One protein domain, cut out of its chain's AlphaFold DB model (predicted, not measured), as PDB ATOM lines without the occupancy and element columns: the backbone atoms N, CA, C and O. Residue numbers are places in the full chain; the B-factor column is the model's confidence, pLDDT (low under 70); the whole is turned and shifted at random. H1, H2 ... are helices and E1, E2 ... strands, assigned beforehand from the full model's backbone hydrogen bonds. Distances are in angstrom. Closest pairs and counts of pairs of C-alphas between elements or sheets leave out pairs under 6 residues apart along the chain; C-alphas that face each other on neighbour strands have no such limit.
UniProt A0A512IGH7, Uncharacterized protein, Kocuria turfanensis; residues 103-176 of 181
ATOM      1  N   GLU A 103     122.558 115.455 153.824       86.56
ATOM      2  CA  GLU A 103     122.428 116.889 153.683       86.56
ATOM      3  C   GLU A 103     121.810 117.203 152.324       86.56
ATOM      4  O   GLU A 103     122.266 116.675 151.314       86.56
ATOM      5  N   VAL A 104     120.766 118.035 152.281       88.81
ATOM      6  CA  VAL A 104     120.106 118.403 151.022       88.81
ATOM      7  C   VAL A 104     120.267 119.896 150.756       88.81
ATOM      8  O   VAL A 104     119.796 120.735 151.527       88.81
ATOM      9  N   GLY A 105     120.948 120.220 149.659       83.88
ATOM     10  CA  GLY A 105     121.041 121.554 149.075       83.88
ATOM     11  C   GLY A 105     120.040 121.720 147.935       83.88
ATOM     12  O   GLY A 105     119.706 120.758 147.251       83.88
ATOM     13  N   SER A 106     119.543 122.939 147.731       81.19
ATOM     14  CA  SER A 106     118.784 123.304 146.531       81.19
ATOM     15  C   SER A 106     119.648 124.226 145.690       81.19
ATOM     16  O   SER A 106     120.131 125.238 146.201       81.19
ATOM     17  N   ASP A 107     119.819 123.892 144.414       64.44
ATOM     18  CA  ASP A 107     120.763 124.584 143.528       64.44
ATOM     19  C   ASP A 107     120.164 125.861 142.891       64.44
ATOM     20  O   ASP A 107     120.605 126.366 141.861       64.44
ATOM     21  N   GLY A 108     119.095 126.401 143.489       62.06
ATOM     22  CA  GLY A 108     118.396 127.599 143.012       62.06
ATOM     23  C   GLY A 108     117.540 127.403 141.752       62.06
ATOM     24  O   GLY A 108     116.810 128.326 141.393       62.06
ATOM     25  N   ASP A 109     117.594 126.230 141.108       66.62
ATOM     26  CA  ASP A 109     116.631 125.777 140.094       66.62
ATOM     27  C   ASP A 109     115.463 125.053 140.783       66.62
ATOM     28  O   ASP A 109     115.670 124.142 141.595       66.62
ATOM     29  N   ASP A 110     114.231 125.471 140.482       76.50
ATOM     30  CA  ASP A 110     113.027 124.978 141.153       76.50
ATOM     31  C   ASP A 110     112.897 123.456 140.959       76.50
ATOM     32  O   ASP A 110     112.657 122.948 139.859       76.50
ATOM     33  N   GLY A 111     113.052 122.715 142.059       83.75
ATOM     34  CA  GLY A 111     112.934 121.260 142.078       83.75
ATOM     35  C   GLY A 111     114.207 120.495 141.712       83.75
ATOM     36  O   GLY A 111     114.095 119.321 141.360       83.75
ATOM     37  N   VAL A 112     115.395 121.107 141.765       90.75
ATOM     38  CA  VAL A 112     116.688 120.401 141.672       90.75
ATOM     39  C   VAL A 112     117.428 120.477 143.006       90.75
ATOM     40  O   VAL A 112     117.543 121.546 143.614       90.75
ATOM     41  N   PHE A 113     117.910 119.323 143.463       91.00
ATOM     42  CA  PHE A 113     118.517 119.154 144.775       91.00
ATOM     43  C   PHE A 113     119.789 118.314 144.718       91.00
ATOM     44  O   PHE A 113     119.793 117.228 144.129       91.00
ATOM     45  N   ASP A 114     120.799 118.777 145.444       90.38
ATOM     46  CA  ASP A 114     122.031 118.047 145.709       90.38
ATOM     47  C   ASP A 114     121.914 117.366 147.064       90.38
ATOM     48  O   ASP A 114     121.722 118.012 148.094       90.38
ATOM     49  N   VAL A 115     122.023 116.044 147.072       91.31
ATOM     50  CA  VAL A 115     121.975 115.236 148.288       91.31
ATOM     51  C   VAL A 115     123.382 114.758 148.609       91.31
ATOM     52  O   VAL A 115     123.890 113.822 147.987       91.31
ATOM     53  N   GLY A 116     124.002 115.392 149.597       89.00
ATOM     54  CA  GLY A 116     125.251 114.959 150.200       89.00
ATOM     55  C   GLY A 116     125.018 113.814 151.182       89.00
ATOM     56  O   GLY A 116     124.139 113.880 152.039       89.00
ATOM     57  N   LEU A 117     125.818 112.760 151.066       89.19
ATOM     58  CA  LEU A 117     125.886 111.656 152.020       89.19
ATOM     59  C   LEU A 117     127.179 111.750 152.823       89.19
ATOM     60  O   LEU A 117     128.212 112.123 152.262       89.19
ATOM     61  N   HIS A 118     127.137 111.346 154.088       86.62
ATOM     62  CA  HIS A 118     128.343 111.182 154.901       86.62
ATOM     63  C   HIS A 118     129.335 110.221 154.223       86.62
ATOM     64  O   HIS A 118     128.922 109.211 153.632       86.62
ATOM     65  N   GLU A 119     130.636 110.515 154.322       81.81
ATOM     66  CA  GLU A 119     131.698 109.778 153.617       81.81
ATOM     67  C   GLU A 119     131.613 108.264 153.866       81.81
ATOM     68  O   GLU A 119     131.587 107.479 152.917       81.81
ATOM     69  N   GLU A 120     131.484 107.840 155.126       83.31
ATOM     70  CA  GLU A 120     131.376 106.420 155.500       83.31
ATOM     71  C   GLU A 120     130.231 105.693 154.776       83.31
ATOM     72  O   GLU A 120     130.424 104.600 154.241       83.31
ATOM     73  N   ILE A 121     129.056 106.318 154.632       87.38
ATOM     74  CA  ILE A 121     127.915 105.719 153.920       87.38
ATOM     75  C   ILE A 121     128.264 105.505 152.446       87.38
ATOM     76  O   ILE A 121     128.032 104.434 151.871       87.38
ATOM     77  N   ALA A 122     128.822 106.532 151.814       83.62
ATOM     78  CA  ALA A 122     129.200 106.482 150.414       83.62
ATOM     79  C   ALA A 122     130.377 105.529 150.156       83.62
ATOM     80  O   ALA A 122     130.470 104.934 149.069       83.62
ATOM     81  N   HIS A 123     131.261 105.370 151.145       84.50
ATOM     82  CA  HIS A 123     132.437 104.519 151.092       84.50
ATOM     83  C   HIS A 123     132.087 103.051 151.310       84.50
ATOM     84  O   HIS A 123     132.315 102.224 150.422       84.50
ATOM     85  N   GLU A 124     131.516 102.734 152.465       90.38
ATOM     86  CA  GLU A 124     131.315 101.373 152.952       90.38
ATOM     87  C   GLU A 124     130.032 100.745 152.402       90.38
ATOM     88  O   GLU A 124     129.947  99.531 152.186       90.38
ATOM     89  N   HIS A 125     129.032 101.570 152.080       90.75
ATOM     90  CA  HIS A 125     127.712 101.112 151.653       90.75
ATOM     91  C   HIS A 125     127.356 101.507 150.217       90.75
ATOM     92  O   HIS A 125     126.181 101.537 149.851       90.75
ATOM     93  N   SER A 126     128.352 101.700 149.345       89.75
ATOM     94  CA  SER A 126     128.154 102.127 147.947       89.75
ATOM     95  C   SER A 126     127.107 101.304 147.165       89.75
ATOM     96  O   SER A 126     126.339 101.853 146.372       89.75
ATOM     97  N   ARG A 127     126.990  99.987 147.417       91.94
ATOM     98  CA  ARG A 127     125.931  99.150 146.808       91.94
ATOM     99  C   ARG A 127     124.525  99.507 147.296       91.94
ATOM    100  O   ARG A 127     123.601  99.495 146.486       91.94
ATOM    101  N   LYS A 128     124.366  99.819 148.586       93.56
ATOM    102  CA  LYS A 128     123.095 100.282 149.157       93.56
ATOM    103  C   LYS A 128     122.763 101.676 148.637       93.56
ATOM    104  O   LYS A 128     121.631 101.890 148.236       93.56
ATOM    105  N   VAL A 129     123.747 102.568 148.496       93.19
ATOM    106  CA  VAL A 129     123.540 103.880 147.851       93.19
ATOM    107  C   VAL A 129     123.027 103.720 146.413       93.19
ATOM    108  O   VAL A 129     122.074 104.382 146.016       93.19
ATOM    109  N   ASN A 130     123.561 102.772 145.639       93.56
ATOM    110  CA  ASN A 130     123.034 102.491 144.297       93.56
ATOM    111  C   ASN A 130     121.585 101.960 144.309       93.56
ATOM    112  O   ASN A 130     120.855 102.175 143.341       93.56
ATOM    113  N   GLN A 131     121.165 101.240 145.354       95.25
ATOM    114  CA  GLN A 131     119.762 100.840 145.531       95.25
ATOM    115  C   GLN A 131     118.891 102.026 145.944       95.25
ATOM    116  O   GLN A 131     117.833 102.210 145.351       95.25
ATOM    117  N   LEU A 132     119.369 102.855 146.874       96.44
ATOM    118  CA  LEU A 132     118.713 104.083 147.314       96.44
ATOM    119  C   LEU A 132     118.364 104.961 146.116       96.44
ATOM    120  O   LEU A 132     117.207 105.316 145.947       96.44
ATOM    121  N   VAL A 133     119.333 105.229 145.237       96.25
ATOM    122  CA  VAL A 133     119.134 106.050 144.031       96.25
ATOM    123  C   VAL A 133     118.049 105.468 143.120       96.25
ATOM    124  O   VAL A 133     117.197 106.201 142.624       96.25
ATOM    125  N   LYS A 134     118.044 104.144 142.922       96.69
ATOM    126  CA  LYS A 134     117.026 103.472 142.102       96.69
ATOM    127  C   LYS A 134     115.639 103.556 142.725       96.69
ATOM    128  O   LYS A 134     114.681 103.800 142.007       96.69
ATOM    129  N   GLU A 135     115.523 103.348 144.033       97.12
ATOM    130  CA  GLU A 135     114.243 103.417 144.743       97.12
ATOM    131  C   GLU A 135     113.723 104.858 144.827       97.12
ATOM    132  O   GLU A 135     112.526 105.088 144.631       97.12
ATOM    133  N   LEU A 136     114.617 105.831 145.029       96.06
ATOM    134  CA  LEU A 136     114.296 107.257 145.042       96.06
ATOM    135  C   LEU A 136     113.743 107.703 143.684       96.06
ATOM    136  O   LEU A 136     112.693 108.334 143.630       96.06
ATOM    137  N   ALA A 137     114.371 107.283 142.581       95.88
ATOM    138  CA  ALA A 137     113.903 107.573 141.223       95.88
ATOM    139  C   ALA A 137     112.522 106.975 140.882       95.88
ATOM    140  O   ALA A 137     111.953 107.315 139.848       95.88
ATOM    141  N   THR A 138     111.986 106.073 141.713       96.00
ATOM    142  CA  THR A 138     110.639 105.501 141.533       96.00
ATOM    143  C   THR A 138     109.576 106.148 142.419       96.00
ATOM    144  O   THR A 138     108.403 105.782 142.321       96.00
ATOM    145  N   GLN A 139     109.954 107.086 143.294       96.75
ATOM    146  CA  GLN A 139     108.998 107.748 144.174       96.75
ATOM    147  C   GLN A 139     108.112 108.732 143.389       96.75
ATOM    148  O   GLN A 139     108.606 109.449 142.516       96.75
ATOM    149  N   PRO A 140     106.807 108.816 143.705       94.19
ATOM    150  CA  PRO A 140     105.931 109.829 143.124       94.19
ATOM    151  C   PRO A 140     106.450 111.243 143.410       94.19
ATOM    152  O   PRO A 140     106.758 111.560 144.556       94.19
ATOM    153  N   GLY A 141     106.519 112.091 142.384       91.56
ATOM    154  CA  GLY A 141     107.037 113.460 142.497       91.56
ATOM    155  C   GLY A 141     108.551 113.594 142.292       91.56
ATOM    156  O   GLY A 141     109.050 114.715 142.216       91.56
ATOM    157  N   ILE A 142     109.276 112.478 142.129       95.25
ATOM    158  CA  ILE A 142     110.676 112.464 141.689       95.25
ATOM    159  C   ILE A 142     110.715 112.215 140.176       95.25
ATOM    160  O   ILE A 142     110.257 111.182 139.691       95.25
ATOM    161  N   LEU A 143     111.282 113.153 139.416       95.12
ATOM    162  CA  LEU A 143     111.493 113.004 137.973       95.12
ATOM    163  C   LEU A 143     112.742 112.178 137.660       95.12
ATOM    164  O   LEU A 143     112.750 111.399 136.708       95.12
ATOM    165  N   SER A 144     113.811 112.362 138.436       95.19
ATOM    166  CA  SER A 144     115.054 111.608 138.271       95.19
ATOM    167  C   SER A 144     115.924 111.678 139.518       95.19
ATOM    168  O   SER A 144     115.983 112.721 140.160       95.19
ATOM    169  N   ALA A 145     116.673 110.611 139.795       96.12
ATOM    170  CA  ALA A 145     117.754 110.605 140.774       96.12
ATOM    171  C   ALA A 145     118.957 109.845 140.200       96.12
ATOM    172  O   ALA A 145     118.792 108.771 139.616       96.12
ATOM    173  N   HIS A 146     120.160 110.392 140.347       94.31
ATOM    174  CA  HIS A 146     121.405 109.735 139.944       94.31
ATOM    175  C   HIS A 146     122.565 110.165 140.841       94.31
ATOM    176  O   HIS A 146     122.456 111.133 141.582       94.31
ATOM    177  N   ARG A 147     123.674 109.421 140.797       92.50
ATOM    178  CA  ARG A 147     124.917 109.850 141.448       92.50
ATOM    179  C   ARG A 147     125.615 110.852 140.546       92.50
ATOM    180  O   ARG A 147     125.841 110.541 139.377       92.50
ATOM    181  N   GLU A 148     125.948 112.002 141.103       86.19
ATOM    182  CA  GLU A 148     126.851 112.963 140.475       86.19
ATOM    183  C   GLU A 148     128.300 112.645 140.855       86.19
ATOM    184  O   GLU A 148     129.172 112.595 139.992       86.19
ATOM    185  N   ASP A 149     128.521 112.295 142.124       85.62
ATOM    186  CA  ASP A 149     129.801 111.815 142.639       85.62
ATOM    187  C   ASP A 149     129.584 110.646 143.622       85.62
ATOM    188  O   ASP A 149     128.468 110.155 143.837       85.62
ATOM    189  N   ARG A 150     130.662 110.157 144.240       85.56
ATOM    190  CA  ARG A 150     130.642 109.114 145.259       85.56
ATOM    191  C   ARG A 150     129.669 109.468 146.378       85.56
ATOM    192  O   ARG A 150     128.869 108.622 146.770       85.56
ATOM    193  N   GLU A 151     129.711 110.694 146.866       86.06
ATOM    194  CA  GLU A 151     128.928 111.136 148.020       86.06
ATOM    195  C   GLU A 151     127.777 112.072 147.661       86.06
ATOM    196  O   GLU A 151     127.059 112.503 148.558       86.06
ATOM    197  N   VAL A 152     127.599 112.391 146.379       87.31
ATOM    198  CA  VAL A 152     126.627 113.387 145.921       87.31
ATOM    199  C   VAL A 152     125.619 112.728 144.992       87.31
ATOM    200  O   VAL A 152     125.989 112.067 144.014       87.31
ATOM    201  N   LEU A 153     124.336 112.891 145.308       92.75
ATOM    202  CA  LEU A 153     123.227 112.502 144.443       92.75
ATOM    203  C   LEU A 153     122.561 113.758 143.891       92.75
ATOM    204  O   LEU A 153     122.199 114.635 144.665       92.75
ATOM    205  N   LEU A 154     122.309 113.781 142.589       93.50
ATOM    206  CA  LEU A 154     121.510 114.818 141.955       93.50
ATOM    207  C   LEU A 154     120.070 114.320 141.803       93.50
ATOM    208  O   LEU A 154     119.809 113.295 141.152       93.50
ATOM    209  N   VAL A 155     119.131 115.037 142.419       94.88
ATOM    210  CA  VAL A 155     117.711 114.682 142.480       94.88
ATOM    211  C   VAL A 155     116.875 115.801 141.875       94.88
ATOM    212  O   VAL A 155     116.906 116.937 142.331       94.88
ATOM    213  N   ARG A 156     116.073 115.466 140.862       94.94
ATOM    214  CA  ARG A 156     115.060 116.367 140.307       94.94
ATOM    215  C   ARG A 156     113.685 115.943 140.804       94.94
ATOM    216  O   ARG A 156     113.214 114.861 140.455       94.94
ATOM    217  N   ALA A 157     113.055 116.799 141.591       94.25
ATOM    218  CA  ALA A 157     111.828 116.544 142.324       94.25
ATOM    219  C   ALA A 157     110.970 117.821 142.424       94.25
ATOM    220  O   ALA A 157     110.978 118.483 143.456       94.25
ATOM    221  N   PRO A 158     110.236 118.201 141.366       90.25
ATOM    222  CA  PRO A 158     109.463 119.447 141.344       90.25
ATOM    223  C   PRO A 158     108.339 119.489 142.389       90.25
ATOM    224  O   PRO A 158     107.891 120.569 142.760       90.25
ATOM    225  N   ASP A 159     107.888 118.324 142.858       91.88
ATOM    226  CA  ASP A 159     106.778 118.205 143.803       91.88
ATOM    227  C   ASP A 159     107.245 118.031 145.260       91.88
ATOM    228  O   ASP A 159     106.410 117.842 146.146       91.88
ATOM    229  N   TRP A 160     108.561 118.001 145.507       93.62
ATOM    230  CA  TRP A 160     109.135 117.790 146.837       93.62
ATOM    231  C   TRP A 160     109.984 118.986 147.251       93.62
ATOM    232  O   TRP A 160     110.614 119.638 146.422       93.62
ATOM    233  N   ASP A 161     110.045 119.231 148.555       90.69
ATOM    234  CA  ASP A 161     111.028 120.129 149.149       90.69
ATOM    235  C   ASP A 161     112.271 119.376 149.667       90.69
ATOM    236  O   ASP A 161     112.313 118.143 149.758       90.69
ATOM    237  N   ALA A 162     113.308 120.141 150.022       88.31
ATOM    238  CA  ALA A 162     114.567 119.598 150.525       88.31
ATOM    239  C   ALA A 162     114.383 118.737 151.788       88.31
ATOM    240  O   ALA A 162     115.058 117.722 151.940       88.31
ATOM    241  N   ALA A 163     113.444 119.099 152.670       89.12
ATOM    242  CA  ALA A 163     113.204 118.375 153.916       89.12
ATOM    243  C   ALA A 163     112.535 117.016 153.661       89.12
ATOM    244  O   ALA A 163     112.872 116.029 154.315       89.12
ATOM    245  N   GLN A 164     111.623 116.933 152.689       94.06
ATOM    246  CA  GLN A 164     111.013 115.673 152.268       94.06
ATOM    247  C   GLN A 164     112.056 114.713 151.687       94.06
ATOM    248  O   GLN A 164     112.038 113.524 152.016       94.06
ATOM    249  N   ILE A 165     112.985 115.221 150.869       94.06
ATOM    250  CA  ILE A 165     114.090 114.421 150.321       94.06
ATOM    251  C   ILE A 165     115.011 113.957 151.451       94.06
ATOM    252  O   ILE A 165     115.268 112.759 151.564       94.06
ATOM    253  N   GLU A 166     115.451 114.873 152.319       92.75
ATOM    254  CA  GLU A 166     116.348 114.570 153.440       92.75
ATOM    255  C   GLU A 166     115.747 113.481 154.335       92.75
ATOM    256  O   GLU A 166     116.374 112.449 154.584       92.75
ATOM    257  N   GLN A 167     114.486 113.650 154.737       95.12
ATOM    258  CA  GLN A 167     113.791 112.705 155.603       95.12
ATOM    259  C   GLN A 167     113.607 111.338 154.938       95.12
ATOM    260  O   GLN A 167     113.765 110.308 155.597       95.12
ATOM    261  N   TRP A 168     113.261 111.299 153.648       96.62
ATOM    262  CA  TRP A 168     113.093 110.038 152.931       96.62
ATOM    263  C   TRP A 168     114.416 109.274 152.849       96.62
ATOM    264  O   TRP A 168     114.455 108.083 153.165       96.62
ATOM    265  N   VAL A 169     115.502 109.963 152.486       95.50
ATOM    266  CA  VAL A 169     116.844 109.379 152.359       95.50
ATOM    267  C   VAL A 169     117.333 108.885 153.722       95.50
ATOM    268  O   VAL A 169     117.756 107.733 153.829       95.50
ATOM    269  N   LEU A 170     117.195 109.692 154.779       94.19
ATOM    270  CA  LEU A 170     117.541 109.303 156.150       94.19
ATOM    271  C   LEU A 170     116.778 108.055 156.604       94.19
ATOM    272  O   LEU A 170     117.387 107.089 157.066       94.19
ATOM    273  N   ASN A 171     115.454 108.037 156.433       94.88
ATOM    274  CA  ASN A 171     114.622 106.897 156.819       94.88
ATOM    275  C   ASN A 171     115.003 105.630 156.044       94.88
ATOM    276  O   ASN A 171     115.038 104.534 156.605       94.88
ATOM    277  N   TRP A 172     115.293 105.771 154.748       96.06
ATOM    278  CA  TRP A 172     115.708 104.658 153.905       96.06
ATOM    279  C   TRP A 172     117.026 104.047 154.387       96.06
ATOM    280  O   TRP A 172     117.130 102.818 154.473       96.06
ATOM    281  N   LEU A 173     118.008 104.900 154.707       94.44
ATOM    282  CA  LEU A 173     119.334 104.504 155.179       94.44
ATOM    283  C   LEU A 173     119.247 103.787 156.523       94.44
ATOM    284  O   LEU A 173     119.706 102.650 156.611       94.44
ATOM    285  N   LYS A 174     118.577 104.380 157.516       92.50
ATOM    286  CA  LYS A 174     118.394 103.771 158.844       92.50
ATOM    287  C   LYS A 174     117.696 102.414 158.776       92.50
ATOM    288  O   LYS A 174     118.143 101.441 159.370       92.50
ATOM    289  N   ALA A 175     116.673 102.288 157.928       93.19
ATOM    290  CA  ALA A 175     115.960 101.024 157.749       93.19
ATOM    291  C   ALA A 175     116.811  99.894 157.132       93.19
ATOM    292  O   ALA A 175     116.415  98.728 157.188       93.19
ATOM    293  N   ARG A 176     117.938 100.207 156.477       92.50
ATOM    294  CA  ARG A 176     118.737  99.238 155.701       92.50
ATOM    295  C   ARG A 176     120.196  99.162 156.130       92.50
ATOM    296  O   ARG A 176     120.912  98.267 155.672       92.50
TER     297      ARG A 176
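AT A GLANCE: This is residues 103 to 176 of the 181 residues of an uncharacterized protein of Kocuria turfanensis (UniProt A0A512IGH7). A twisted sheet of four strands has two helices, H2 and H3, packed over one of its faces, while the other face bears no named helix. H2 covers the edge strand E3, H3 slants over E1 and E2, and the short H1 sits out beyond the sheet, near H2. The printed part has 74 residues, with the named elements E1 E2 H1 H2 E3 E4 H3 along it; the sheet's order is E1 E2 E4 E3, antiparallel throughout, and the class is mixed, helices and strands. It is compact, with a radius of gyration of the C-alphas of 11.1 A, yet elongated, spanning 32 by 21 by 17 A.

HOW THE PARTS SIT: Start at E1, residues 103 to 106, an edge strand that forms a hairpin with E2, residues 112 to 117; look for N 105 and O 114, 2.8 A apart. On the other side of E2 is E4, residues 152 to 156, antiparallel at 154 degrees, with N 113 and O 155 at 2.8 A. E4 forms a hairpin with the edge strand E3, residues 144 to 147, where N 154 and O 146 are 2.8 A apart. H2, residues 126 to 136, is on the sheet at a height of 8.5 A, over E3 and along it at 3 degrees on the local plane; their closest C-alphas, of Val 133 and Ala 145, are 5.8 A apart. H3, residues 162 to 176, is on the same face at a height of 10.1 A, over E2 and, only just, with 3 C-alphas, over E1; it runs slantwise to E2 at 33 degrees on the local plane. The closest C-alphas of E1 and H3 are those of Val 104 and Ala 162, 5.7 A apart. These helices and the sheet make two layers, helices on one face of a sheet. H2 and H3 touch at a steep tilt of 51 degrees, opposite ways, closest at the C-alphas of Leu 132 and Trp 172, 7.3 A. H1, residues 119 to 124, is only just not on the sheet, with 4 pairs of C-alphas within 10 A; it is close to H2 but not clearly touching, the closest C-alphas, of Ala 122 and Val 129, being 6.7 A apart. E2, H1, H2 and E3 form a split strand-helix-strand unit, two strands running the same way with E4 between them, and its crossover is right-handed. In H1, H2 and H3 every O i to N i+4 pair is within hydrogen-bond range.

IN THESE COORDINATES: Find C-alpha 103 at (122.428, 116.889, 153.683), where E1 begins. E2 runs 16.4 A from C-alpha 112 to 117, H1 follows, and H2 begins at C-alpha 126 (128.154, 102.127, 147.947) and runs 15.1 A. E3 and E4 are 10.5 A and 13.2 A long; H3 runs 21.4 A to C-alpha 176 at (118.737, 99.238, 155.701).

THE WHOLE: The two C-alphas farthest apart, of Asp 110 and Glu 124, are 32.1 A apart. The printed part has no cut and no long link. Mean pLDDT of the printed part is 90.2; look at residues 107 to 109 for values under 70.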